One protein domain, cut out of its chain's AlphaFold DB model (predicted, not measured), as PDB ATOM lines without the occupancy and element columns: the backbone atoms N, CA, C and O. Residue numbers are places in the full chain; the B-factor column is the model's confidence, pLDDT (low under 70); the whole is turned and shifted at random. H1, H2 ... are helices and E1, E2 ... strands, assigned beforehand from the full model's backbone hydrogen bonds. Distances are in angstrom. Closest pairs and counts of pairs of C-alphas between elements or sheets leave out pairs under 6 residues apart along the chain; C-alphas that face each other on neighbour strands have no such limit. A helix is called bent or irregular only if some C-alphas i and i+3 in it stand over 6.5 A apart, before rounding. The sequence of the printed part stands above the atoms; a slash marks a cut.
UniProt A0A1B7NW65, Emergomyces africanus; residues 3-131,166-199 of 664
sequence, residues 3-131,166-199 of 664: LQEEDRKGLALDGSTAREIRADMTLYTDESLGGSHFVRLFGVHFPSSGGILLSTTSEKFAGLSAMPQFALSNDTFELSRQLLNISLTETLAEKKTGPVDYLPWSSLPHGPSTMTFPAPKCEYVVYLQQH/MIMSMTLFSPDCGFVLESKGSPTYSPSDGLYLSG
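This is residues 3 to 131 and 166 to 199 of the 664 residues of a protein of Emergomyces africanus (UniProt A0A1B7NW65). One long, twisted antiparallel sheet has two helices over one face, H1 over E4 and E5 and H2 crossing E3, while the opposite face has no named helix. Residues 96 to 101 and 111 to 117 stick out. The printed part has 163 residues, with two named helices and nine named strands in the order E1 E2 E3 E4 E5 H1 H2 E6 E7 E8 E9; the class is mixed, helices and strands. The whole is compact, with a radius of gyration of the C-alphas of 16.8 A and spans of 51 by 46 by 26 A.

E1, residues 3 to 5, and E2, residues 11 to 13, are edge strands on one side of E3, residues 16 to 27; N 4 and O 22 are 2.8 A apart and N 13 and O 16 2.9 A, within hydrogen-bond range. On the other side of E3 is E4, residues 37 to 46, with N 23 and O 41 at 2.9 A. E5, residues 51 to 55, is the next neighbour, with N 44 and O 53 at 2.9 A. E2 E3 E4 E5 form a meander, each strand the antiparallel neighbour of the one before. H1, residues 63 to 70, is on the sheet at a height of 8.8 A, over E4 and only just over E5, on which 3 of its C-alphas fall. H2, residues 74 to 95, is on the same face at 6.8 A, over E3 and across it at 77 degrees on the local plane; the C-alphas of Ala 18 and Leu 79, their closest, are 6.5 A apart. H1 and H2 form a helical hairpin and touch, H2 with residues 76 to 81 alone: the closest C-alphas, of Pro 68 and Phe 77, are 4.8 A apart, at a shallow tilt of 18 degrees, opposite ways. Every O i to N i+4 pair is within hydrogen-bond range in H2, but 2 of 4 in H1, which is irregular: C-alphas 65 and 68 are 7.3 A apart. E6, residues 125 to 130, is antiparallel to E5, with N 54 and O 126 at 2.9 A, and to E7, residues 166 to 173, with N 127 and O 171 at 2.8 A. On the other side of E7 from E6 are E8, residues 180 to 182, with N 172 and O 181 at 2.8 A, and E9, residues 197 to 199, with N 168 and O 197 at 2.9 A.

E1 begins at C-alpha 3 (172.135, 187.937, 158.119). E3, 32.2 A long, bends by 55 degrees at residue 20; E4, 27.1 A, bends by 52 degrees at residue 42. H2 is 31.1 A long and ends at C-alpha 95 (196.154, 193.218, 152.470). E7 measures 22.1 A; E9 ends at C-alpha 199 (162.220, 185.064, 158.826).

The C-alphas farthest apart, of Thr 97 and Thr 188, are 53.7 A apart. Residues 132 to 165 are not printed; C-alphas 131 and 166 are 7.5 A apart across this cut. The links H2 to E6 and E8 to E9 are long. The mean pLDDT of the printed part is 73.3; residues 6 to 16, 30 to 36, 95 to 121 and 184 to 195 are under 70.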
ATOM      1  N   LEU A   3     171.042 188.294 157.217       75.75
ATOM      2  CA  LEU A   3     172.135 187.937 158.119       75.75
ATOM      3  C   LEU A   3     173.014 186.897 157.433       75.75
ATOM      4  O   LEU A   3     172.525 185.837 157.044       75.75
ATOM      5  N   GLN A   4     174.306 187.184 157.333       77.00
ATOM      6  CA  GLN A   4     175.287 186.305 156.718       77.00
ATOM      7  C   GLN A   4     176.417 186.021 157.708       77.00
ATOM      8  O   GLN A   4     177.207 186.903 158.042       77.00
ATOM      9  N   GLU A   5     176.493 184.779 158.185       75.75
ATOM     10  CA  GLU A   5     177.662 184.296 158.927       75.75
ATOM     11  C   GLU A   5     178.812 184.032 157.952       75.75
ATOM     12  O   GLU A   5     178.606 183.436 156.893       75.75
ATOM     13  N   GLU A   6     180.029 184.451 158.303       67.75
ATOM     14  CA  GLU A   6     181.208 184.035 157.544       67.75
ATOM     15  C   GLU A   6     181.583 182.589 157.896       67.75
ATOM     16  O   GLU A   6     181.724 182.240 159.068       67.75
ATOM     17  N   ASP A   7     181.839 181.756 156.881       54.34
ATOM     18  CA  ASP A   7     182.283 180.357 157.035       54.34
ATOM     19  C   ASP A   7     183.740 180.221 157.552       54.34
ATOM     20  O   ASP A   7     184.362 179.157 157.462       54.34
ATOM     21  N   ARG A   8     184.314 181.287 158.127       60.25
ATOM     22  CA  ARG A   8     185.623 181.235 158.787       60.25
ATOM     23  C   ARG A   8     185.550 180.337 160.024       60.25
ATOM     24  O   ARG A   8     184.516 180.225 160.686       60.25
ATOM     25  N   LYS A   9     186.668 179.683 160.362       55.84
ATOM     26  CA  LYS A   9     186.774 178.859 161.577       55.84
ATOM     27  C   LYS A   9     186.504 179.744 162.799       55.84
ATOM     28  O   LYS A   9     187.378 180.497 163.213       55.84
ATOM     29  N   GLY A  10     185.292 179.660 163.350       58.25
ATOM     30  CA  GLY A  10     184.907 180.400 164.549       58.25
ATOM     31  C   GLY A  10     185.855 180.116 165.715       58.25
ATOM     32  O   GLY A  10     186.397 179.013 165.837       58.25
ATOM     33  N   LEU A  11     186.049 181.114 166.574       61.16
ATOM     34  CA  LEU A  11     186.868 180.962 167.770       61.16
ATOM     35  C   LEU A  11     186.110 180.087 168.774       61.16
ATOM     36  O   LEU A  11     184.939 180.354 169.046       61.16
ATOM     37  N   ALA A  12     186.754 179.056 169.319       58.53
ATOM     38  CA  ALA A  12     186.196 178.218 170.377       58.53
ATOM     39  C   ALA A  12     187.073 178.333 171.625       58.53
ATOM     40  O   ALA A  12     188.243 177.953 171.594       58.53
ATOM     41  N   LEU A  13     186.506 178.847 172.714       53.28
ATOM     42  CA  LEU A  13     187.159 178.968 174.013       53.28
ATOM     43  C   LEU A  13     186.250 178.372 175.082       53.28
ATOM     44  O   LEU A  13     185.119 178.814 175.257       53.28
ATOM     45  N   ASP A  14     186.738 177.335 175.758       51.56
ATOM     46  CA  ASP A  14     186.118 176.731 176.946       51.56
ATOM     47  C   ASP A  14     184.595 176.463 176.822       51.56
ATOM     48  O   ASP A  14     183.787 176.802 177.679       51.56
ATOM     49  N   GLY A  15     184.169 175.900 175.682       60.78
ATOM     50  CA  GLY A  15     182.759 175.579 175.397       60.78
ATOM     51  C   GLY A  15     181.905 176.741 174.863       60.78
ATOM     52  O   GLY A  15     180.785 176.510 174.401       60.78
ATOM     53  N   SER A  16     182.437 177.962 174.845       66.00
ATOM     54  CA  SER A  16     181.844 179.133 174.197       66.00
ATOM     55  C   SER A  16     182.454 179.355 172.810       66.00
ATOM     56  O   SER A  16     183.653 179.168 172.597       66.00
ATOM     57  N   THR A  17     181.622 179.700 171.829       81.88
ATOM     58  CA  THR A  17     182.072 179.985 170.462       81.88
ATOM     59  C   THR A  17     181.666 181.390 170.049       81.88
ATOM     60  O   THR A  17     180.638 181.900 170.491       81.88
ATOM     61  N   ALA A  18     182.478 182.021 169.203       84.19
ATOM     62  CA  ALA A  18     182.173 183.307 168.587       84.19
ATOM     63  C   ALA A  18     182.431 183.235 167.076       84.19
ATOM     64  O   ALA A  18     183.395 182.600 166.632       84.19
ATOM     65  N   ARG A  19     181.550 183.855 166.285       86.00
ATOM     66  CA  ARG A  19     181.614 183.885 164.814       86.00
ATOM     67  C   ARG A  19     181.447 185.307 164.287       86.00
ATOM     68  O   ARG A  19     180.701 186.087 164.873       86.00
ATOM     69  N   GLU A  20     182.121 185.625 163.184       84.50
ATOM     70  CA  GLU A  20     181.905 186.880 162.452       84.50
ATOM     71  C   GLU A  20     180.567 186.805 161.701       84.50
ATOM     72  O   GLU A  20     180.249 185.797 161.065       84.50
ATOM     73  N   ILE A  21     179.775 187.871 161.799       86.31
ATOM     74  CA  ILE A  21     178.478 187.983 161.132       86.31
ATOM     75  C   ILE A  21     178.340 189.357 160.481       86.31
ATOM     76  O   ILE A  21     178.760 190.382 161.024       86.31
ATOM     77  N   ARG A  22     177.739 189.378 159.297       86.12
ATOM     78  CA  ARG A  22     177.391 190.586 158.550       86.12
ATOM     79  C   ARG A  22     175.886 190.672 158.427       86.12
ATOM     80  O   ARG A  22     175.214 189.646 158.341       86.12
ATOM     81  N   ALA A  23     175.361 191.888 158.428       87.44
ATOM     82  CA  ALA A  23     173.943 192.100 158.231       87.44
ATOM     83  C   ALA A  23     173.662 193.255 157.284       87.44
ATOM     84  O   ALA A  23     174.180 194.354 157.476       87.44
ATOM     85  N   ASP A  24     172.768 193.023 156.332       85.38
ATOM     86  CA  ASP A  24     172.234 194.062 155.464       85.38
ATOM     87  C   ASP A  24     170.813 194.407 155.930       85.38
ATOM     88  O   ASP A  24     169.905 193.571 156.020       85.38
ATOM     89  N   MET A  25     170.621 195.663 156.321       83.12
ATOM     90  CA  MET A  25     169.398 196.150 156.944       83.12
ATOM     91  C   MET A  25     168.811 197.298 156.134       83.12
ATOM     92  O   MET A  25     169.470 198.291 155.849       83.12
ATOM     93  N   THR A  26     167.527 197.185 155.811       80.25
ATOM     94  CA  THR A  26     166.752 198.243 155.170       80.25
ATOM     95  C   THR A  26     165.753 198.825 156.162       80.25
ATOM     96  O   THR A  26     164.856 198.134 156.644       80.25
ATOM     97  N   LEU A  27     165.912 200.107 156.485       77.06
ATOM     98  CA  LEU A  27     164.992 200.855 157.339       77.06
ATOM     99  C   LEU A  27     164.078 201.712 156.465       77.06
ATOM    100  O   LEU A  27     164.546 202.478 155.625       77.06
ATOM    101  N   TYR A  28     162.770 201.605 156.666       74.12
ATOM    102  CA  TYR A  28     161.793 202.466 156.010       74.12
ATOM    103  C   TYR A  28     160.698 202.849 157.004       74.12
ATOM    104  O   TYR A  28     160.332 202.063 157.875       74.12
ATOM    105  N   THR A  29     160.169 204.062 156.866       70.31
ATOM    106  CA  THR A  29     158.985 204.512 157.604       70.31
ATOM    107  C   THR A  29     157.809 204.614 156.644       70.31
ATOM    108  O   THR A  29     157.961 205.068 155.511       70.31
ATOM    109  N   ASP A  30     156.633 204.174 157.085       64.06
ATOM    110  CA  ASP A  30     155.408 204.304 156.302       64.06
ATOM    111  C   ASP A  30     154.871 205.759 156.354       64.06
ATOM    112  O   ASP A  30     154.141 206.158 155.449       64.06
ATOM    113  N   GLU A  31     155.218 206.578 157.354       62.69
ATOM    114  CA  GLU A  31     154.602 207.905 157.570       62.69
ATOM    115  C   GLU A  31     155.232 209.050 156.770       62.69
ATOM    116  O   GLU A  31     154.555 210.027 156.457       62.69
ATOM    117  N   SER A  32     156.509 208.937 156.401       58.03
ATOM    118  CA  SER A  32     157.187 209.981 155.629       58.03
ATOM    119  C   SER A  32     157.271 209.621 154.144       58.03
ATOM    120  O   SER A  32     157.381 208.454 153.777       58.03
ATOM    121  N   LEU A  33     157.300 210.640 153.281       54.19
ATOM    122  CA  LEU A  33     157.697 210.516 151.867       54.19
ATOM    123  C   LEU A  33     159.176 210.108 151.689       54.19
ATOM    124  O   LEU A  33     159.654 210.026 150.557       54.19
ATOM    125  N   GLY A  34     159.909 209.901 152.788       52.88
ATOM    126  CA  GLY A  34     161.315 209.526 152.798       52.88
ATOM    127  C   GLY A  34     161.591 208.181 152.121       52.88
ATOM    128  O   GLY A  34     160.732 207.304 152.027       52.88
ATOM    129  N   GLY A  35     162.820 208.043 151.623       60.88
ATOM    130  CA  GLY A  35     163.310 206.815 151.003       60.88
ATOM    131  C   GLY A  35     163.623 205.716 152.021       60.88
ATOM    132  O   GLY A  35     163.730 205.958 153.222       60.88
ATOM    133  N   SER A  36     163.797 204.494 151.522       69.19
ATOM    134  CA  SER A  36     164.394 203.400 152.287       69.19
ATOM    135  C   SER A  36     165.885 203.660 152.506       69.19
ATOM    136  O   SER A  36     166.604 204.000 151.567       69.19
ATOM    137  N   HIS A  37     166.360 203.460 153.731       72.19
ATOM    138  CA  HIS A  37     167.767 203.551 154.093       72.19
ATOM    139  C   HIS A  37     168.384 202.157 154.120       72.19
ATOM    140  O   HIS A  37     167.983 201.326 154.931       72.19
ATOM    141  N   PHE A  38     169.350 201.911 153.238       76.06
ATOM    142  CA  PHE A  38     170.164 200.701 153.261       76.06
ATOM    143  C   PHE A  38     171.360 200.913 154.193       76.06
ATOM    144  O   PHE A  38     172.068 201.915 154.080       76.06
ATOM    145  N   VAL A  39     171.558 199.990 155.126       79.31
ATOM    146  CA  VAL A  39     172.599 200.038 156.150       79.31
ATOM    147  C   VAL A  39     173.271 198.678 156.205       79.31
ATOM    148  O   VAL A  39     172.609 197.664 156.415       79.31
ATOM    149  N   ARG A  40     174.595 198.675 156.069       79.75
ATOM    150  CA  ARG A  40     175.419 197.485 156.254       79.75
ATOM    151  C   ARG A  40     176.028 197.488 157.649       79.75
ATOM    152  O   ARG A  40     176.609 198.487 158.076       79.75
ATOM    153  N   LEU A  41     175.869 196.381 158.356       84.56
ATOM    154  CA  LEU A  41     176.307 196.185 159.730       84.56
ATOM    155  C   LEU A  41     177.294 195.022 159.797       84.56
ATOM    156  O   LEU A  41     177.141 194.014 159.106       84.56
ATOM    157  N   PHE A  42     178.276 195.148 160.680       85.44
ATOM    158  CA  PHE A  42     179.261 194.108 160.965       85.44
ATOM    159  C   PHE A  42     179.195 193.757 162.442       85.44
ATOM    160  O   PHE A  42     178.859 194.613 163.262       85.44
ATOM    161  N   GLY A  43     179.477 192.506 162.791       87.75
ATOM    162  CA  GLY A  43     179.194 192.022 164.130       87.75
ATOM    163  C   GLY A  43     179.824 190.701 164.517       87.75
ATOM    164  O   GLY A  43     180.511 190.041 163.735       87.75
ATOM    165  N   VAL A  44     179.510 190.305 165.749       89.56
ATOM    166  CA  VAL A  44     179.848 189.003 166.326       89.56
ATOM    167  C   VAL A  44     178.568 188.285 166.736       89.56
ATOM    168  O   VAL A  44     177.704 188.854 167.406       89.56
ATOM    169  N   HIS A  45     178.463 187.018 166.350       90.38
ATOM    170  CA  HIS A  45     177.445 186.089 166.820       90.38
ATOM    171  C   HIS A  45     178.047 185.172 167.892       90.38
ATOM    172  O   HIS A  45     179.123 184.604 167.694       90.38
ATOM    173  N   PHE A  46     177.336 185.008 169.008       90.31
ATOM    174  CA  PHE A  46     177.639 184.082 170.096       90.31
ATOM    175  C   PHE A  46     176.665 182.885 170.062       90.31
ATOM    176  O   PHE A  46     175.592 182.953 170.665       90.31
ATOM    177  N   PRO A  47     177.006 181.750 169.420       84.69
ATOM    178  CA  PRO A  47     176.084 180.622 169.261       84.69
ATOM    179  C   PRO A  47     175.718 179.909 170.573       84.69
ATOM    180  O   PRO A  47     174.783 179.112 170.606       84.69
ATOM    181  N   SER A  48     176.469 180.132 171.656       82.38
ATOM    182  CA  SER A  48     176.160 179.575 172.979       82.38
ATOM    183  C   SER A  48     174.944 180.247 173.618       82.38
ATOM    184  O   SER A  48     174.104 179.547 174.182       82.38
ATOM    185  N   SER A  49     174.845 181.574 173.510       84.19
ATOM    186  CA  SER A  49     173.745 182.380 174.050       84.19
ATOM    187  C   SER A  49     172.686 182.738 173.005       84.19
ATOM    188  O   SER A  49     171.586 183.126 173.383       84.19
ATOM    189  N   GLY A  50     172.991 182.621 171.707       86.31
ATOM    190  CA  GLY A  50     172.148 183.115 170.610       86.31
ATOM    191  C   GLY A  50     172.158 184.644 170.477       86.31
ATOM    192  O   GLY A  50     171.333 185.202 169.755       86.31
ATOM    193  N   GLY A  51     173.054 185.323 171.199       90.50
ATOM    194  CA  GLY A  51     173.214 186.772 171.140       90.50
ATOM    195  C   GLY A  51     174.038 187.183 169.922       90.50
ATOM    196  O   GLY A  51     175.090 186.610 169.649       90.50
ATOM    197  N   ILE A  52     173.576 188.195 169.204       91.69
ATOM    198  CA  ILE A  52     174.232 188.785 168.041       91.69
ATOM    199  C   ILE A  52     174.393 190.279 168.313       91.69
ATOM    200  O   ILE A  52     173.434 190.976 168.643       91.69
ATOM    201  N   LEU A  53     175.615 190.770 168.158       92.56
ATOM    202  CA  LEU A  53     175.952 192.178 168.301       92.56
ATOM    203  C   LEU A  53     176.418 192.708 166.952       92.56
ATOM    204  O   LEU A  53     177.355 192.164 166.379       92.56
ATOM    205  N   LEU A  54     175.791 193.776 166.473       91.00
ATOM    206  CA  LEU A  54     176.048 194.382 165.171       91.00
ATOM    207  C   LEU A  54     176.242 195.891 165.319       91.00
ATOM    208  O   LEU A  54     175.586 196.542 166.129       91.00
ATOM    209  N   SER A  55     177.118 196.462 164.502       89.44
ATOM    210  CA  SER A  55     177.418 197.889 164.501       89.44
ATOM    211  C   SER A  55     177.721 198.386 163.091       89.44
ATOM    212  O   SER A  55     178.304 197.663 162.276       89.44
ATOM    213  N   THR A  56     177.372 199.640 162.804       86.19
ATOM    214  CA  THR A  56     177.933 200.364 161.657       86.19
ATOM    215  C   THR A  56     179.390 200.740 161.925       86.19
ATOM    216  O   THR A  56     179.842 200.772 163.071       86.19
ATOM    217  N   THR A  57     180.149 200.993 160.861       78.12
ATOM    218  CA  THR A  57     181.556 201.408 160.929       78.12
ATOM    219  C   THR A  57     181.811 202.492 159.892       78.12
ATOM    220  O   THR A  57     181.621 202.288 158.696       78.12
ATOM    221  N   SER A  58     182.183 203.678 160.337       74.94
ATOM    222  CA  SER A  58     182.215 204.903 159.541       74.94
ATOM    223  C   SER A  58     183.354 205.794 160.024       74.94
ATOM    224  O   SER A  58     183.902 205.574 161.103       74.94
ATOM    225  N   GLU A  59     183.702 206.828 159.261       72.56
ATOM    226  CA  GLU A  59     184.701 207.817 159.693       72.56
ATOM    227  C   GLU A  59     184.284 208.520 160.991       72.56
ATOM    228  O   GLU A  59     185.126 208.857 161.820       72.56
ATOM    229  N   LYS A  60     182.972 208.700 161.195       76.81
ATOM    230  CA  LYS A  60     182.413 209.300 162.411       76.81
ATOM    231  C   LYS A  60     182.394 208.332 163.597       76.81
ATOM    232  O   LYS A  60     182.507 208.760 164.743       76.81
ATOM    233  N   PHE A  61     182.213 207.042 163.330       78.88
ATOM    234  CA  PHE A  61     181.958 206.040 164.356       78.88
ATOM    235  C   PHE A  61     182.735 204.761 164.083       78.88
ATOM    236  O   PHE A  61     182.421 203.983 163.181       78.88
ATOM    237  N   ALA A  62     183.739 204.523 164.921       79.62
ATOM    238  CA  ALA A  62     184.582 203.339 164.864       79.62
ATOM    239  C   ALA A  62     183.900 202.137 165.546       79.62
ATOM    240  O   ALA A  62     184.403 201.574 166.516       79.62
ATOM    241  N   GLY A  63     182.721 201.753 165.054       80.19
ATOM    242  CA  GLY A  63     181.906 200.721 165.690       80.19
ATOM    243  C   GLY A  63     182.567 199.343 165.740       80.19
ATOM    244  O   GLY A  63     182.354 198.602 166.693       80.19
ATOM    245  N   LEU A  64     183.441 199.015 164.779       77.38
ATOM    246  CA  LEU A  64     184.178 197.749 164.784       77.38
ATOM    247  C   LEU A  64     185.224 197.675 165.908       77.38
ATOM    248  O   LEU A  64     185.316 196.661 166.594       77.38
ATOM    249  N   SER A  65     186.011 198.732 166.120       81.50
ATOM    250  CA  SER A  65     187.020 198.742 167.188       81.50
ATOM    251  C   SER A  65     186.384 198.871 168.572       81.50
ATOM    252  O   SER A  65     186.913 198.328 169.542       81.50
ATOM    253  N   ALA A  66     185.230 199.538 168.659       86.00
ATOM    254  CA  ALA A  66     184.422 199.620 169.871       86.00
ATOM    255  C   ALA A  66     183.586 198.353 170.138       86.00
ATOM    256  O   ALA A  66     183.053 198.202 171.234       86.00
ATOM    257  N   MET A  67     183.498 197.420 169.186       86.88
ATOM    258  CA  MET A  67     182.599 196.266 169.251       86.88
ATOM    259  C   MET A  67     182.735 195.427 170.528       86.88
ATOM    260  O   MET A  67     181.701 195.122 171.121       86.88
ATOM    261  N   PRO A  68     183.946 195.104 171.033       89.88
ATOM    262  CA  PRO A  68     184.051 194.357 172.280       89.88
ATOM    263  C   PRO A  68     183.412 195.086 173.464       89.88
ATOM    264  O   PRO A  68     182.818 194.446 174.320       89.88
ATOM    265  N   GLN A  69     183.459 196.423 173.491       90.19
ATOM    266  CA  GLN A  69     182.894 197.237 174.574       90.19
ATOM    267  C   GLN A  69     181.363 197.238 174.598       90.19
ATOM    268  O   GLN A  69     180.776 197.532 175.634       90.19
ATOM    269  N   PHE A  70     180.711 196.899 173.483       89.88
ATOM    270  CA  PHE A  70     179.259 196.724 173.438       89.88
ATOM    271  C   PHE A  70     178.815 195.351 173.965       89.88
ATOM    272  O   PHE A  70     177.621 195.085 174.078       89.88
ATOM    273  N   ALA A  71     179.750 194.459 174.303       89.44
ATOM    274  CA  ALA A  71     179.417 193.181 174.908       89.44
ATOM    275  C   ALA A  71     178.897 193.368 176.347       89.44
ATOM    276  O   ALA A  71     179.452 194.124 177.139       89.44
ATOM    277  N   LEU A  72     177.833 192.640 176.699       87.94
ATOM    278  CA  LEU A  72     177.151 192.785 177.992       87.94
ATOM    279  C   LEU A  72     177.861 192.065 179.152       87.94
ATOM    280  O   LEU A  72     177.615 192.381 180.313       87.94
ATOM    281  N   SER A  73     178.715 191.081 178.852       89.44
ATOM    282  CA  SER A  73     179.446 190.287 179.849       89.44
ATOM    283  C   SER A  73     180.949 190.273 179.574       89.44
ATOM    284  O   SER A  73     181.378 190.431 178.427       89.44
ATOM    285  N   ASN A  74     181.743 190.034 180.620       90.56
ATOM    286  CA  ASN A  74     183.202 189.976 180.514       90.56
ATOM    287  C   ASN A  74     183.673 188.845 179.577       90.56
ATOM    288  O   ASN A  74     184.579 189.050 178.775       90.56
ATOM    289  N   ASP A  75     182.996 187.696 179.595       87.50
ATOM    290  CA  ASP A  75     183.332 186.560 178.729       87.50
ATOM    291  C   ASP A  75     183.064 186.900 177.254       87.50
ATOM    292  O   ASP A  75     183.916 186.714 176.387       87.50
ATOM    293  N   THR A  76     181.901 187.493 176.958       88.12
ATOM    294  CA  THR A  76     181.570 187.955 175.596       88.12
ATOM    295  C   THR A  76     182.490 189.082 175.116       88.12
ATOM    296  O   THR A  76     182.784 189.167 173.920       88.12
ATOM    297  N   PHE A  77     182.977 189.930 176.029       91.25
ATOM    298  CA  PHE A  77     183.969 190.967 175.739       91.25
ATOM    299  C   PHE A  77     185.304 190.341 175.323       91.25
ATOM    300  O   PHE A  77     185.887 190.723 174.309       91.25
ATOM    301  N   GLU A  78     185.790 189.351 176.072       91.19
ATOM    302  CA  GLU A  78     187.068 188.714 175.771       91.19
ATOM    303  C   GLU A  78     187.009 187.912 174.465       91.19
ATOM    304  O   GLU A  78     187.896 188.051 173.619       91.19
ATOM    305  N   LEU A  79     185.925 187.163 174.240       88.25
ATOM    306  CA  LEU A  79     185.705 186.419 172.998       88.25
ATOM    307  C   LEU A  79     185.660 187.332 171.769       88.25
ATOM    308  O   LEU A  79     186.329 187.062 170.773       88.25
ATOM    309  N   SER A  80     184.891 188.421 171.836       88.62
ATOM    310  CA  SER A  80     184.791 189.379 170.727       88.62
ATOM    311  C   SER A  80     186.116 190.099 170.479       88.62
ATOM    312  O   SER A  80     186.512 190.254 169.326       88.62
ATOM    313  N   ARG A  81     186.858 190.466 171.534       89.12
ATOM    314  CA  ARG A  81     188.202 191.053 171.416       89.12
ATOM    315  C   ARG A  81     189.180 190.107 170.724       89.12
ATOM    316  O   ARG A  81     189.943 190.546 169.864       89.12
ATOM    317  N   GLN A  82     189.198 188.833 171.108       88.38
ATOM    318  CA  GLN A  82     190.098 187.853 170.506       88.38
ATOM    319  C   GLN A  82     189.726 187.569 169.050       88.38
ATOM    320  O   GLN A  82     190.606 187.578 168.192       88.38
ATOM    321  N   LEU A  83     188.432 187.399 168.757       85.81
ATOM    322  CA  LEU A  83     187.939 187.220 167.391       85.81
ATOM    323  C   LEU A  83     188.303 188.416 166.506       85.81
ATOM    324  O   LEU A  83     188.815 188.227 165.404       85.81
ATOM    325  N   LEU A  84     188.118 189.640 167.010       84.31
ATOM    326  CA  LEU A  84     188.491 190.860 166.301       84.31
ATOM    327  C   LEU A  84     189.999 190.917 166.032       84.31
ATOM    328  O   LEU A  84     190.405 191.259 164.928       84.31
ATOM    329  N   ASN A  85     190.835 190.556 167.011       86.94
ATOM    330  CA  ASN A  85     192.287 190.536 166.829       86.94
ATOM    331  C   ASN A  85     192.703 189.537 165.740       86.94
ATOM    332  O   ASN A  85     193.506 189.872 164.876       86.94
ATOM    333  N   ILE A  86     192.112 188.338 165.728       83.56
ATOM    334  CA  ILE A  86     192.395 187.344 164.688       83.56
ATOM    335  C   ILE A  86     191.958 187.852 163.317       83.56
ATOM    336  O   ILE A  86     192.781 187.881 162.403       83.56
ATOM    337  N   SER A  87     190.716 188.326 163.189       79.31
ATOM    338  CA  SER A  87     190.192 188.839 161.918       79.31
ATOM    339  C   SER A  87     191.021 190.038 161.414       79.31
ATOM    340  O   SER A  87     191.358 190.122 160.232       79.31
ATOM    341  N   LEU A  88     191.494 190.916 162.312       78.56
ATOM    342  CA  LEU A  88     192.451 191.989 161.999       78.56
ATOM    343  C   LEU A  88     193.796 191.464 161.504       78.56
ATOM    344  O   LEU A  88     194.293 191.937 160.486       78.56
ATOM    345  N   THR A  89     194.396 190.497 162.195       83.94
ATOM    346  CA  THR A  89     195.692 189.946 161.775       83.94
ATOM    347  C   THR A  89     195.615 189.238 160.424       83.94
ATOM    348  O   THR A  89     196.524 189.388 159.609       83.94
ATOM    349  N   GLU A  90     194.522 188.522 160.160       76.62
ATOM    350  CA  GLU A  90     194.291 187.815 158.901       76.62
ATOM    351  C   GLU A  90     194.065 188.799 157.749       76.62
ATOM    352  O   GLU A  90     194.747 188.723 156.729       76.62
ATOM    353  N   THR A  91     193.194 189.792 157.939       72.25
ATOM    354  CA  THR A  91     192.956 190.837 156.928       72.25
ATOM    355  C   THR A  91     194.198 191.690 156.658       72.25
ATOM    356  O   THR A  91     194.450 192.065 155.513       72.25
ATOM    357  N   LEU A  92     195.027 191.970 157.671       75.19
ATOM    358  CA  LEU A  92     196.332 192.619 157.498       75.19
ATOM    359  C   LEU A  92     197.301 191.760 156.676       75.19
ATOM    360  O   LEU A  92     198.039 192.295 155.845       75.19
ATOM    361  N   ALA A  93     197.302 190.443 156.894       76.94
ATOM    362  CA  ALA A  93     198.118 189.513 156.121       76.94
ATOM    363  C   ALA A  93     197.657 189.446 154.655       76.94
ATOM    364  O   ALA A  93     198.493 189.509 153.753       76.94
ATOM    365  N   GLU A  94     196.346 189.408 154.417       70.12
ATOM    366  CA  GLU A  94     195.743 189.414 153.081       70.12
ATOM    367  C   GLU A  94     196.028 190.732 152.339       70.12
ATOM    368  O   GLU A  94     196.518 190.728 151.206       70.12
ATOM    369  N   LYS A  95     195.870 191.879 153.017       64.38
ATOM    370  CA  LYS A  95     196.154 193.218 152.470       64.38
ATOM    371  C   LYS A  95     197.615 193.411 152.063       64.38
ATOM    372  O   LYS A  95     197.898 194.188 151.158       64.38
ATOM    373  N   LYS A  96     198.557 192.693 152.679       66.94
ATOM    374  CA  LYS A  96     199.975 192.735 152.287       66.94
ATOM    375  C   LYS A  96     200.226 192.134 150.894       66.94
ATOM    376  O   LYS A  96     201.277 192.386 150.312       66.94
ATOM    377  N   THR A  97     199.280 191.354 150.367       66.38
ATOM    378  CA  THR A  97     199.395 190.650 149.079       66.38
ATOM    379  C   THR A  97     198.554 191.256 147.945       66.38
ATOM    380  O   THR A  97     198.762 190.888 146.792       66.38
ATOM    381  N   GLY A  98     197.663 192.216 148.237       58.53
ATOM    382  CA  GLY A  98     196.782 192.879 147.262       58.53
ATOM    383  C   GLY A  98     196.874 194.418 147.278       58.53
ATOM    384  O   GLY A  98     197.447 194.993 148.203       58.53
ATOM    385  N   PRO A  99     196.345 195.119 146.254       49.53
ATOM    386  CA  PRO A  99     196.362 196.584 146.190       49.53
ATOM    387  C   PRO A  99     195.533 197.248 147.311       49.53
ATOM    388  O   PRO A  99     194.571 196.688 147.828       49.53
ATOM    389  N   VAL A 100     195.939 198.466 147.691       50.78
ATOM    390  CA  VAL A 100     195.674 199.140 148.984       50.78
ATOM    391  C   VAL A 100     194.245 199.694 149.162       50.78
ATOM    392  O   VAL A 100     193.884 200.069 150.281       50.78
ATOM    393  N   ASP A 101     193.405 199.669 148.124       45.81
ATOM    394  CA  ASP A 101     192.079 200.323 148.106       45.81
ATOM    395  C   ASP A 101     190.984 199.607 148.922       45.81
ATOM    396  O   ASP A 101     189.883 200.128 149.085       45.81
ATOM    397  N   TYR A 102     191.278 198.437 149.491       49.97
ATOM    398  CA  TYR A 102     190.318 197.660 150.275       49.97
ATOM    399  C   TYR A 102     190.459 197.966 151.778       49.97
ATOM    400  O   TYR A 102     191.432 197.578 152.442       49.97
ATOM    401  N   LEU A 103     189.485 198.691 152.333       52.06
ATOM    402  CA  LEU A 103     189.174 198.682 153.765       52.06
ATOM    403  C   LEU A 103     188.107 197.592 153.979       52.06
ATOM    404  O   LEU A 103     186.960 197.812 153.594       52.06
ATOM    405  N   PRO A 104     188.447 196.429 154.567       50.78
ATOM    406  CA  PRO A 104     187.545 195.270 154.652       50.78
ATOM    407  C   PRO A 104     186.284 195.511 155.500       50.78
ATOM    408  O   PRO A 104     185.305 194.785 155.362       50.78
ATOM    409  N   TRP A 105     186.278 196.560 156.331       50.56
ATOM    410  CA  TRP A 105     185.134 196.971 157.150       50.56
ATOM    411  C   TRP A 105     184.855 198.468 157.018       50.56
ATOM    412  O   TRP A 105     184.873 199.208 158.004       50.56
ATOM    413  N   SER A 106     184.636 198.945 155.796       51.12
ATOM    414  CA  SER A 106     183.977 200.237 155.611       51.12
ATOM    415  C   SER A 106     182.472 200.020 155.424       51.12
ATOM    416  O   SER A 106     182.036 199.068 154.780       51.12
ATOM    417  N   SER A 107     181.653 200.908 155.994       46.00
ATOM    418  CA  SER A 107     180.204 200.981 155.722       46.00
ATOM    419  C   SER A 107     179.878 201.393 154.284       46.00
ATOM    420  O   SER A 107     178.705 201.475 153.919       46.00
ATOM    421  N   LEU A 108     180.896 201.653 153.457       47.53
ATOM    422  CA  LEU A 108     180.719 201.985 152.057       47.53
ATOM    423  C   LEU A 108     180.337 200.705 151.287       47.53
ATOM    424  O   LEU A 108     181.030 199.686 151.385       47.53
ATOM    425  N   PRO A 109     179.224 200.714 150.534       43.81
ATOM    426  CA  PRO A 109     178.790 199.556 149.770       43.81
ATOM    427  C   PRO A 109     179.836 199.219 148.701       43.81
ATOM    428  O   PRO A 109     180.143 200.033 147.834       43.81
ATOM    429  N   HIS A 110     180.387 198.009 148.762       46.88
ATOM    430  CA  HIS A 110     181.252 197.476 147.715       46.88
ATOM    431  C   HIS A 110     180.373 196.729 146.704       46.88
ATOM    432  O   HIS A 110     179.926 195.614 146.962       46.88
ATOM    433  N   GLY A 111     180.097 197.380 145.576       40.72
ATOM    434  CA  GLY A 111     179.314 196.882 144.444       40.72
ATOM    435  C   GLY A 111     179.199 197.976 143.370       40.72
ATOM    436  O   GLY A 111     179.451 199.142 143.676       40.72
ATOM    437  N   PRO A 112     178.828 197.662 142.114       35.81
ATOM    438  CA  PRO A 112     178.726 198.646 141.023       35.81
ATOM    439  C   PRO A 112     177.636 199.717 141.237       35.81
ATOM    440  O   PRO A 112     177.482 200.622 140.424       35.81
ATOM    441  N   SER A 113     176.885 199.644 142.336       35.19
ATOM    442  CA  SER A 113     175.948 200.655 142.819       35.19
ATOM    443  C   SER A 113     176.657 201.711 143.680       35.19
ATOM    444  O   SER A 113     176.313 201.951 144.837       35.19
ATOM    445  N   THR A 114     177.648 202.389 143.103       34.00
ATOM    446  CA  THR A 114     178.236 203.598 143.684       34.00
ATOM    447  C   THR A 114     177.256 204.765 143.542       34.00
ATOM    448  O   THR A 114     177.343 205.577 142.626       34.00
ATOM    449  N   MET A 115     176.295 204.878 144.465       34.38
ATOM    450  CA  MET A 115     175.646 206.170 144.693       34.38
ATOM    451  C   MET A 115     176.633 207.075 145.432       34.38
ATOM    452  O   MET A 115     176.919 206.912 146.615       34.38
ATOM    453  N   THR A 116     177.174 208.023 144.676       30.88
ATOM    454  CA  THR A 116     178.185 209.025 145.017       30.88
ATOM    455  C   THR A 116     177.653 210.097 145.982       30.88
ATOM    456  O   THR A 116     177.671 211.285 145.676       30.88
ATOM    457  N   PHE A 117     177.180 209.701 147.166       34.72
ATOM    458  CA  PHE A 117     176.919 210.633 148.267       34.72
ATOM    459  C   PHE A 117     177.548 210.116 149.571       34.72
ATOM    460  O   PHE A 117     177.065 209.134 150.137       34.72
ATOM    461  N   PRO A 118     178.625 210.758 150.060       40.97
ATOM    462  CA  PRO A 118     179.319 210.358 151.274       40.97
ATOM    463  C   PRO A 118     178.565 210.900 152.495       40.97
ATOM    464  O   PRO A 118     178.744 212.056 152.859       40.97
ATOM    465  N   ALA A 119     177.676 210.096 153.086       36.69
ATOM    466  CA  ALA A 119     177.318 210.142 154.513       36.69
ATOM    467  C   ALA A 119     176.226 209.100 154.833       36.69
ATOM    468  O   ALA A 119     175.108 209.223 154.319       36.69
ATOM    469  N   PRO A 120     176.442 208.137 155.746       52.72
ATOM    470  CA  PRO A 120     175.321 207.574 156.486       52.72
ATOM    471  C   PRO A 120     174.759 208.671 157.409       52.72
ATOM    472  O   PRO A 120     175.488 209.302 158.168       52.72
ATOM    473  N   LYS A 121     173.451 208.951 157.321       66.56
ATOM    474  CA  LYS A 121     172.795 210.014 158.115       66.56
ATOM    475  C   LYS A 121     172.785 209.729 159.625       66.56
ATOM    476  O   LYS A 121     172.635 210.663 160.402       66.56
ATOM    477  N   CYS A 122     172.930 208.466 160.019       80.38
ATOM    478  CA  CYS A 122     172.913 208.002 161.400       80.38
ATOM    479  C   CYS A 122     173.765 206.736 161.514       80.38
ATOM    480  O   CYS A 122     173.696 205.873 160.636       80.38
ATOM    481  N   GLU A 123     174.501 206.606 162.607       85.88
ATOM    482  CA  GLU A 123     175.182 205.368 162.987       85.88
ATOM    483  C   GLU A 123     174.243 204.489 163.820       85.88
ATOM    484  O   GLU A 123     173.313 205.006 164.450       85.88
ATOM    485  N   TYR A 124     174.460 203.173 163.816       88.12
ATOM    486  CA  TYR A 124     173.578 202.206 164.470       88.12
ATOM    487  C   TYR A 124     174.361 201.143 165.228       88.12
ATOM    488  O   TYR A 124     175.313 200.566 164.705       88.12
ATOM    489  N   VAL A 125     173.877 200.826 166.426       91.31
ATOM    490  CA  VAL A 125     174.266 199.637 167.183       91.31
ATOM    491  C   VAL A 125     173.016 198.789 167.370       91.31
ATOM    492  O   VAL A 125     171.972 199.285 167.802       91.31
ATOM    493  N   VAL A 126     173.110 197.517 167.003       91.75
ATOM    494  CA  VAL A 126     171.990 196.581 166.986       91.75
ATOM    495  C   VAL A 126     172.330 195.375 167.848       91.75
ATOM    496  O   VAL A 126     173.300 194.661 167.600       91.75
ATOM    497  N   TYR A 127     171.486 195.137 168.843       92.25
ATOM    498  CA  TYR A 127     171.472 193.930 169.649       92.25
ATOM    499  C   TYR A 127     170.377 193.019 169.122       92.25
ATOM    500  O   TYR A 127     169.225 193.428 168.991       92.25
ATOM    501  N   LEU A 128     170.738 191.784 168.818       91.56
ATOM    502  CA  LEU A 128     169.837 190.741 168.365       91.56
ATOM    503  C   LEU A 128     169.961 189.554 169.312       91.56
ATOM    504  O   LEU A 128     171.053 189.186 169.732       91.56
ATOM    505  N   GLN A 129     168.840 188.931 169.634       90.19
ATOM    506  CA  GLN A 129     168.797 187.719 170.435       90.19
ATOM    507  C   GLN A 129     167.925 186.702 169.711       90.19
ATOM    508  O   GLN A 129     166.726 186.909 169.521       90.19
ATOM    509  N   GLN A 130     168.540 185.599 169.297       88.75
ATOM    510  CA  GLN A 130     167.846 184.480 168.684       88.75
ATOM    511  C   GLN A 130     167.114 183.672 169.759       88.75
ATOM    512  O   GLN A 130     167.692 183.297 170.783       88.75
ATOM    513  N   HIS A 131     165.829 183.403 169.524       86.88
ATOM    514  CA  HIS A 131     165.037 182.536 170.389       86.88
ATOM    515  C   HIS A 131     165.355 181.056 170.130       86.88
ATOM    516  O   HIS A 131     165.679 180.682 168.998       86.88
ATOM    517  N   MET A 166     162.918 181.394 161.932       84.81
ATOM    518  CA  MET A 166     163.775 181.940 162.980       84.81
ATOM    519  C   MET A 166     163.115 183.184 163.560       84.81
ATOM    520  O   MET A 166     162.685 184.057 162.807       84.81
ATOM    521  N   ILE A 167     163.043 183.259 164.888       86.19
ATOM    522  CA  ILE A 167     162.479 184.392 165.623       86.19
ATOM    523  C   ILE A 167     163.607 185.051 166.408       86.19
ATOM    524  O   ILE A 167     164.330 184.382 167.153       86.19
ATOM    525  N   MET A 168     163.754 186.359 166.238       86.75
ATOM    526  CA  MET A 168     164.752 187.161 166.930       86.75
ATOM    527  C   MET A 168     164.099 188.372 167.589       86.75
ATOM    528  O   MET A 168     163.201 188.999 167.016       86.75
ATOM    529  N   SER A 169     164.580 188.717 168.781       87.94
ATOM    530  CA  SER A 169     164.317 190.019 169.382       87.94
ATOM    531  C   SER A 169     165.469 190.971 169.075       87.94
ATOM    532  O   SER A 169     166.629 190.623 169.274       87.94
ATOM    533  N   MET A 170     165.146 192.161 168.590       88.75
ATOM    534  CA  MET A 170     166.052 193.223 168.201       88.75
ATOM    535  C   MET A 170     165.864 194.456 169.085       88.75
ATOM    536  O   MET A 170     164.741 194.929 169.254       88.75
ATOM    537  N   THR A 171     166.969 195.038 169.532       89.94
ATOM    538  CA  THR A 171     167.043 196.408 170.041       89.94
ATOM    539  C   THR A 171     168.095 197.145 169.228       89.94
ATOM    540  O   THR A 171     169.282 196.838 169.292       89.94
ATOM    541  N   LEU A 172     167.656 198.107 168.431       89.00
ATOM    542  CA  LEU A 172     168.499 198.982 167.632       89.00
ATOM    543  C   LEU A 172     168.488 200.360 168.268       89.00
ATOM    544  O   LEU A 172     167.419 200.913 168.512       89.00
ATOM    545  N   PHE A 173     169.659 200.947 168.476       90.19
ATOM    546  CA  PHE A 173     169.764 202.341 168.884       90.19
ATOM    547  C   PHE A 173     170.719 203.096 167.966       90.19
ATOM    548  O   PHE A 173     171.729 202.557 167.509       90.19
ATOM    549  N   SER A 174     170.387 204.357 167.693       89.94
ATOM    550  CA  SER A 174     171.282 205.269 166.992       89.94
ATOM    551  C   SER A 174     171.899 206.265 167.978       89.94
ATOM    552  O   SER A 174     171.161 207.111 168.492       89.94
ATOM    553  N   PRO A 175     173.223 206.220 168.236       86.50
ATOM    554  CA  PRO A 175     173.888 207.194 169.107       86.50
ATOM    555  C   PRO A 175     173.817 208.624 168.561       86.50
ATOM    556  O   PRO A 175     173.827 209.579 169.328       86.50
ATOM    557  N   ASP A 176     173.721 208.768 167.241       85.31
ATOM    558  CA  ASP A 176     173.766 210.062 166.567       85.31
ATOM    559  C   ASP A 176     172.398 210.715 166.420       85.31
ATOM    560  O   ASP A 176     172.248 211.917 166.626       85.31
ATOM    561  N   CYS A 177     171.406 209.919 166.025       84.75
ATOM    562  CA  CYS A 177     170.070 210.411 165.718       84.75
ATOM    563  C   CYS A 177     169.102 210.279 166.898       84.75
ATOM    564  O   CYS A 177     167.974 210.757 166.808       84.75
ATOM    565  N   GLY A 178     169.531 209.657 168.002       84.69
ATOM    566  CA  GLY A 178     168.814 209.682 169.277       84.69
ATOM    567  C   GLY A 178     167.488 208.924 169.281       84.69
ATOM    568  O   GLY A 178     166.593 209.277 170.046       84.69
ATOM    569  N   PHE A 179     167.339 207.899 168.439       84.81
ATOM    570  CA  PHE A 179     166.155 207.042 168.428       84.81
ATOM    571  C   PHE A 179     166.505 205.582 168.710       84.81
ATOM    572  O   PHE A 179     167.613 205.119 168.424       84.81
ATOM    573  N   VAL A 180     165.524 204.863 169.256       86.00
ATOM    574  CA  VAL A 180     165.606 203.437 169.577       86.00
ATOM    575  C   VAL A 180     164.451 202.719 168.883       86.00
ATOM    576  O   VAL A 180     163.311 203.180 168.930       86.00
ATOM    577  N   LEU A 181     164.749 201.604 168.221       83.88
ATOM    578  CA  LEU A 181     163.776 200.683 167.651       83.88
ATOM    579  C   LEU A 181     163.887 199.348 168.378       83.88
ATOM    580  O   LEU A 181     164.940 198.715 168.369       83.88
ATOM    581  N   GLU A 182     162.790 198.898 168.968       84.44
ATOM    582  CA  GLU A 182     162.726 197.625 169.678       84.44
ATOM    583  C   GLU A 182     161.668 196.728 169.049       84.44
ATOM    584  O   GLU A 182     160.533 197.148 168.808       84.44
ATOM    585  N   SER A 183     162.016 195.464 168.830       82.56
ATOM    586  CA  SER A 183     161.012 194.412 168.728       82.56
ATOM    587  C   SER A 183     160.530 194.107 170.146       82.56
ATOM    588  O   SER A 183     161.336 193.796 171.027       82.56
ATOM    589  N   LYS A 184     159.231 194.211 170.397       67.19
ATOM    590  CA  LYS A 184     158.674 194.068 171.746       67.19
ATOM    591  C   LYS A 184     158.893 192.651 172.309       67.19
ATOM    592  O   LYS A 184     158.705 191.670 171.599       67.19
ATOM    593  N   GLY A 185     159.286 192.553 173.583       54.47
ATOM    594  CA  GLY A 185     159.586 191.291 174.276       54.47
ATOM    595  C   GLY A 185     158.383 190.625 174.968       54.47
ATOM    596  O   GLY A 185     157.373 191.262 175.256       54.47
ATOM    597  N   SER A 186     158.518 189.330 175.278       44.25
ATOM    598  CA  SER A 186     157.594 188.560 176.137       44.25
ATOM    599  C   SER A 186     158.007 188.773 177.604       44.25
ATOM    600  O   SER A 186     159.215 188.804 177.847       44.25
ATOM    601  N   PRO A 187     157.102 188.922 178.600       51.59
ATOM    602  CA  PRO A 187     155.705 188.460 178.666       51.59
ATOM    603  C   PRO A 187     154.624 189.527 178.411       51.59
ATOM    604  O   PRO A 187     153.441 189.248 178.588       51.59
ATOM    605  N   THR A 188     154.993 190.752 178.036       57.03
ATOM    606  CA  THR A 188     154.030 191.846 177.811       57.03
ATOM    607  C   THR A 188     153.341 191.789 176.445       57.03
ATOM    608  O   THR A 188     152.285 192.398 176.290       57.03
ATOM    609  N   TYR A 189     153.893 191.045 175.480       55.03
ATOM    610  CA  TYR A 189     153.348 190.885 174.129       55.03
ATOM    611  C   TYR A 189     153.428 189.421 173.671       55.03
ATOM    612  O   TYR A 189     154.389 188.717 173.989       55.03
ATOM    613  N   SER A 190     152.407 188.952 172.948       53.31
ATOM    614  CA  SER A 190     152.349 187.577 172.439       53.31
ATOM    615  C   SER A 190     153.267 187.413 171.215       53.31
ATOM    616  O   SER A 190     153.284 188.300 170.357       53.31
ATOM    617  N   PRO A 191     153.960 186.265 171.044       52.03
ATOM    618  CA  PRO A 191     154.719 185.924 169.829       52.03
ATOM    619  C   PRO A 191     153.933 186.059 168.515       52.03
ATOM    620  O   PRO A 191     154.528 186.163 167.446       52.03
ATOM    621  N   SER A 192     152.598 186.068 168.588       51.94
ATOM    622  CA  SER A 192     151.684 186.220 167.452       51.94
ATOM    623  C   SER A 192     151.540 187.649 166.914       51.94
ATOM    624  O   SER A 192     151.032 187.808 165.808       51.94
ATOM    625  N   ASP A 193     151.964 188.687 167.644       52.16
ATOM    626  CA  ASP A 193     151.610 190.083 167.322       52.16
ATOM    627  C   ASP A 193     152.428 190.714 166.171       52.16
ATOM    628  O   ASP A 193     152.385 191.924 165.964       52.16
ATOM    629  N   GLY A 194     153.178 189.927 165.387       54.84
ATOM    630  CA  GLY A 194     153.888 190.409 164.188       54.84
ATOM    631  C   GLY A 194     154.969 191.474 164.449       54.84
ATOM    632  O   GLY A 194     155.461 192.094 163.511       54.84
ATOM    633  N   LEU A 195     155.322 191.693 165.718       64.94
ATOM    634  CA  LEU A 195     156.296 192.688 166.180       64.94
ATOM    635  C   LEU A 195     157.683 192.085 166.468       64.94
ATOM    636  O   LEU A 195     158.610 192.833 166.774       64.94
ATOM    637  N   TYR A 196     157.831 190.759 166.358       73.62
ATOM    638  CA  TYR A 196     159.119 190.060 166.387       73.62
ATOM    639  C   TYR A 196     159.753 190.022 164.998       73.62
ATOM    640  O   TYR A 196     159.055 189.949 163.986       73.62
ATOM    641  N   LEU A 197     161.087 190.005 164.945       80.31
ATOM    642  CA  LEU A 197     161.797 189.793 163.692       80.31
ATOM    643  C   LEU A 197     161.741 188.295 163.359       80.31
ATOM    644  O   LEU A 197     162.480 187.498 163.934       80.31
ATOM    645  N   SER A 198     160.827 187.908 162.469       83.69
ATOM    646  CA  SER A 198     160.675 186.523 162.014       83.69
ATOM    647  C   SER A 198     161.060 186.370 160.547       83.69
ATOM    648  O   SER A 198     160.586 187.142 159.711       83.69
ATOM    649  N   GLY A 199     161.847 185.348 160.212       85.38
ATOM    650  CA  GLY A 199     162.220 185.064 158.826       85.38
ATOM    651  C   GLY A 199     162.676 183.619 158.600       85.38
ATOM    652  O   GLY A 199     163.150 182.967 159.534       85.38
TER     653      GLY A 199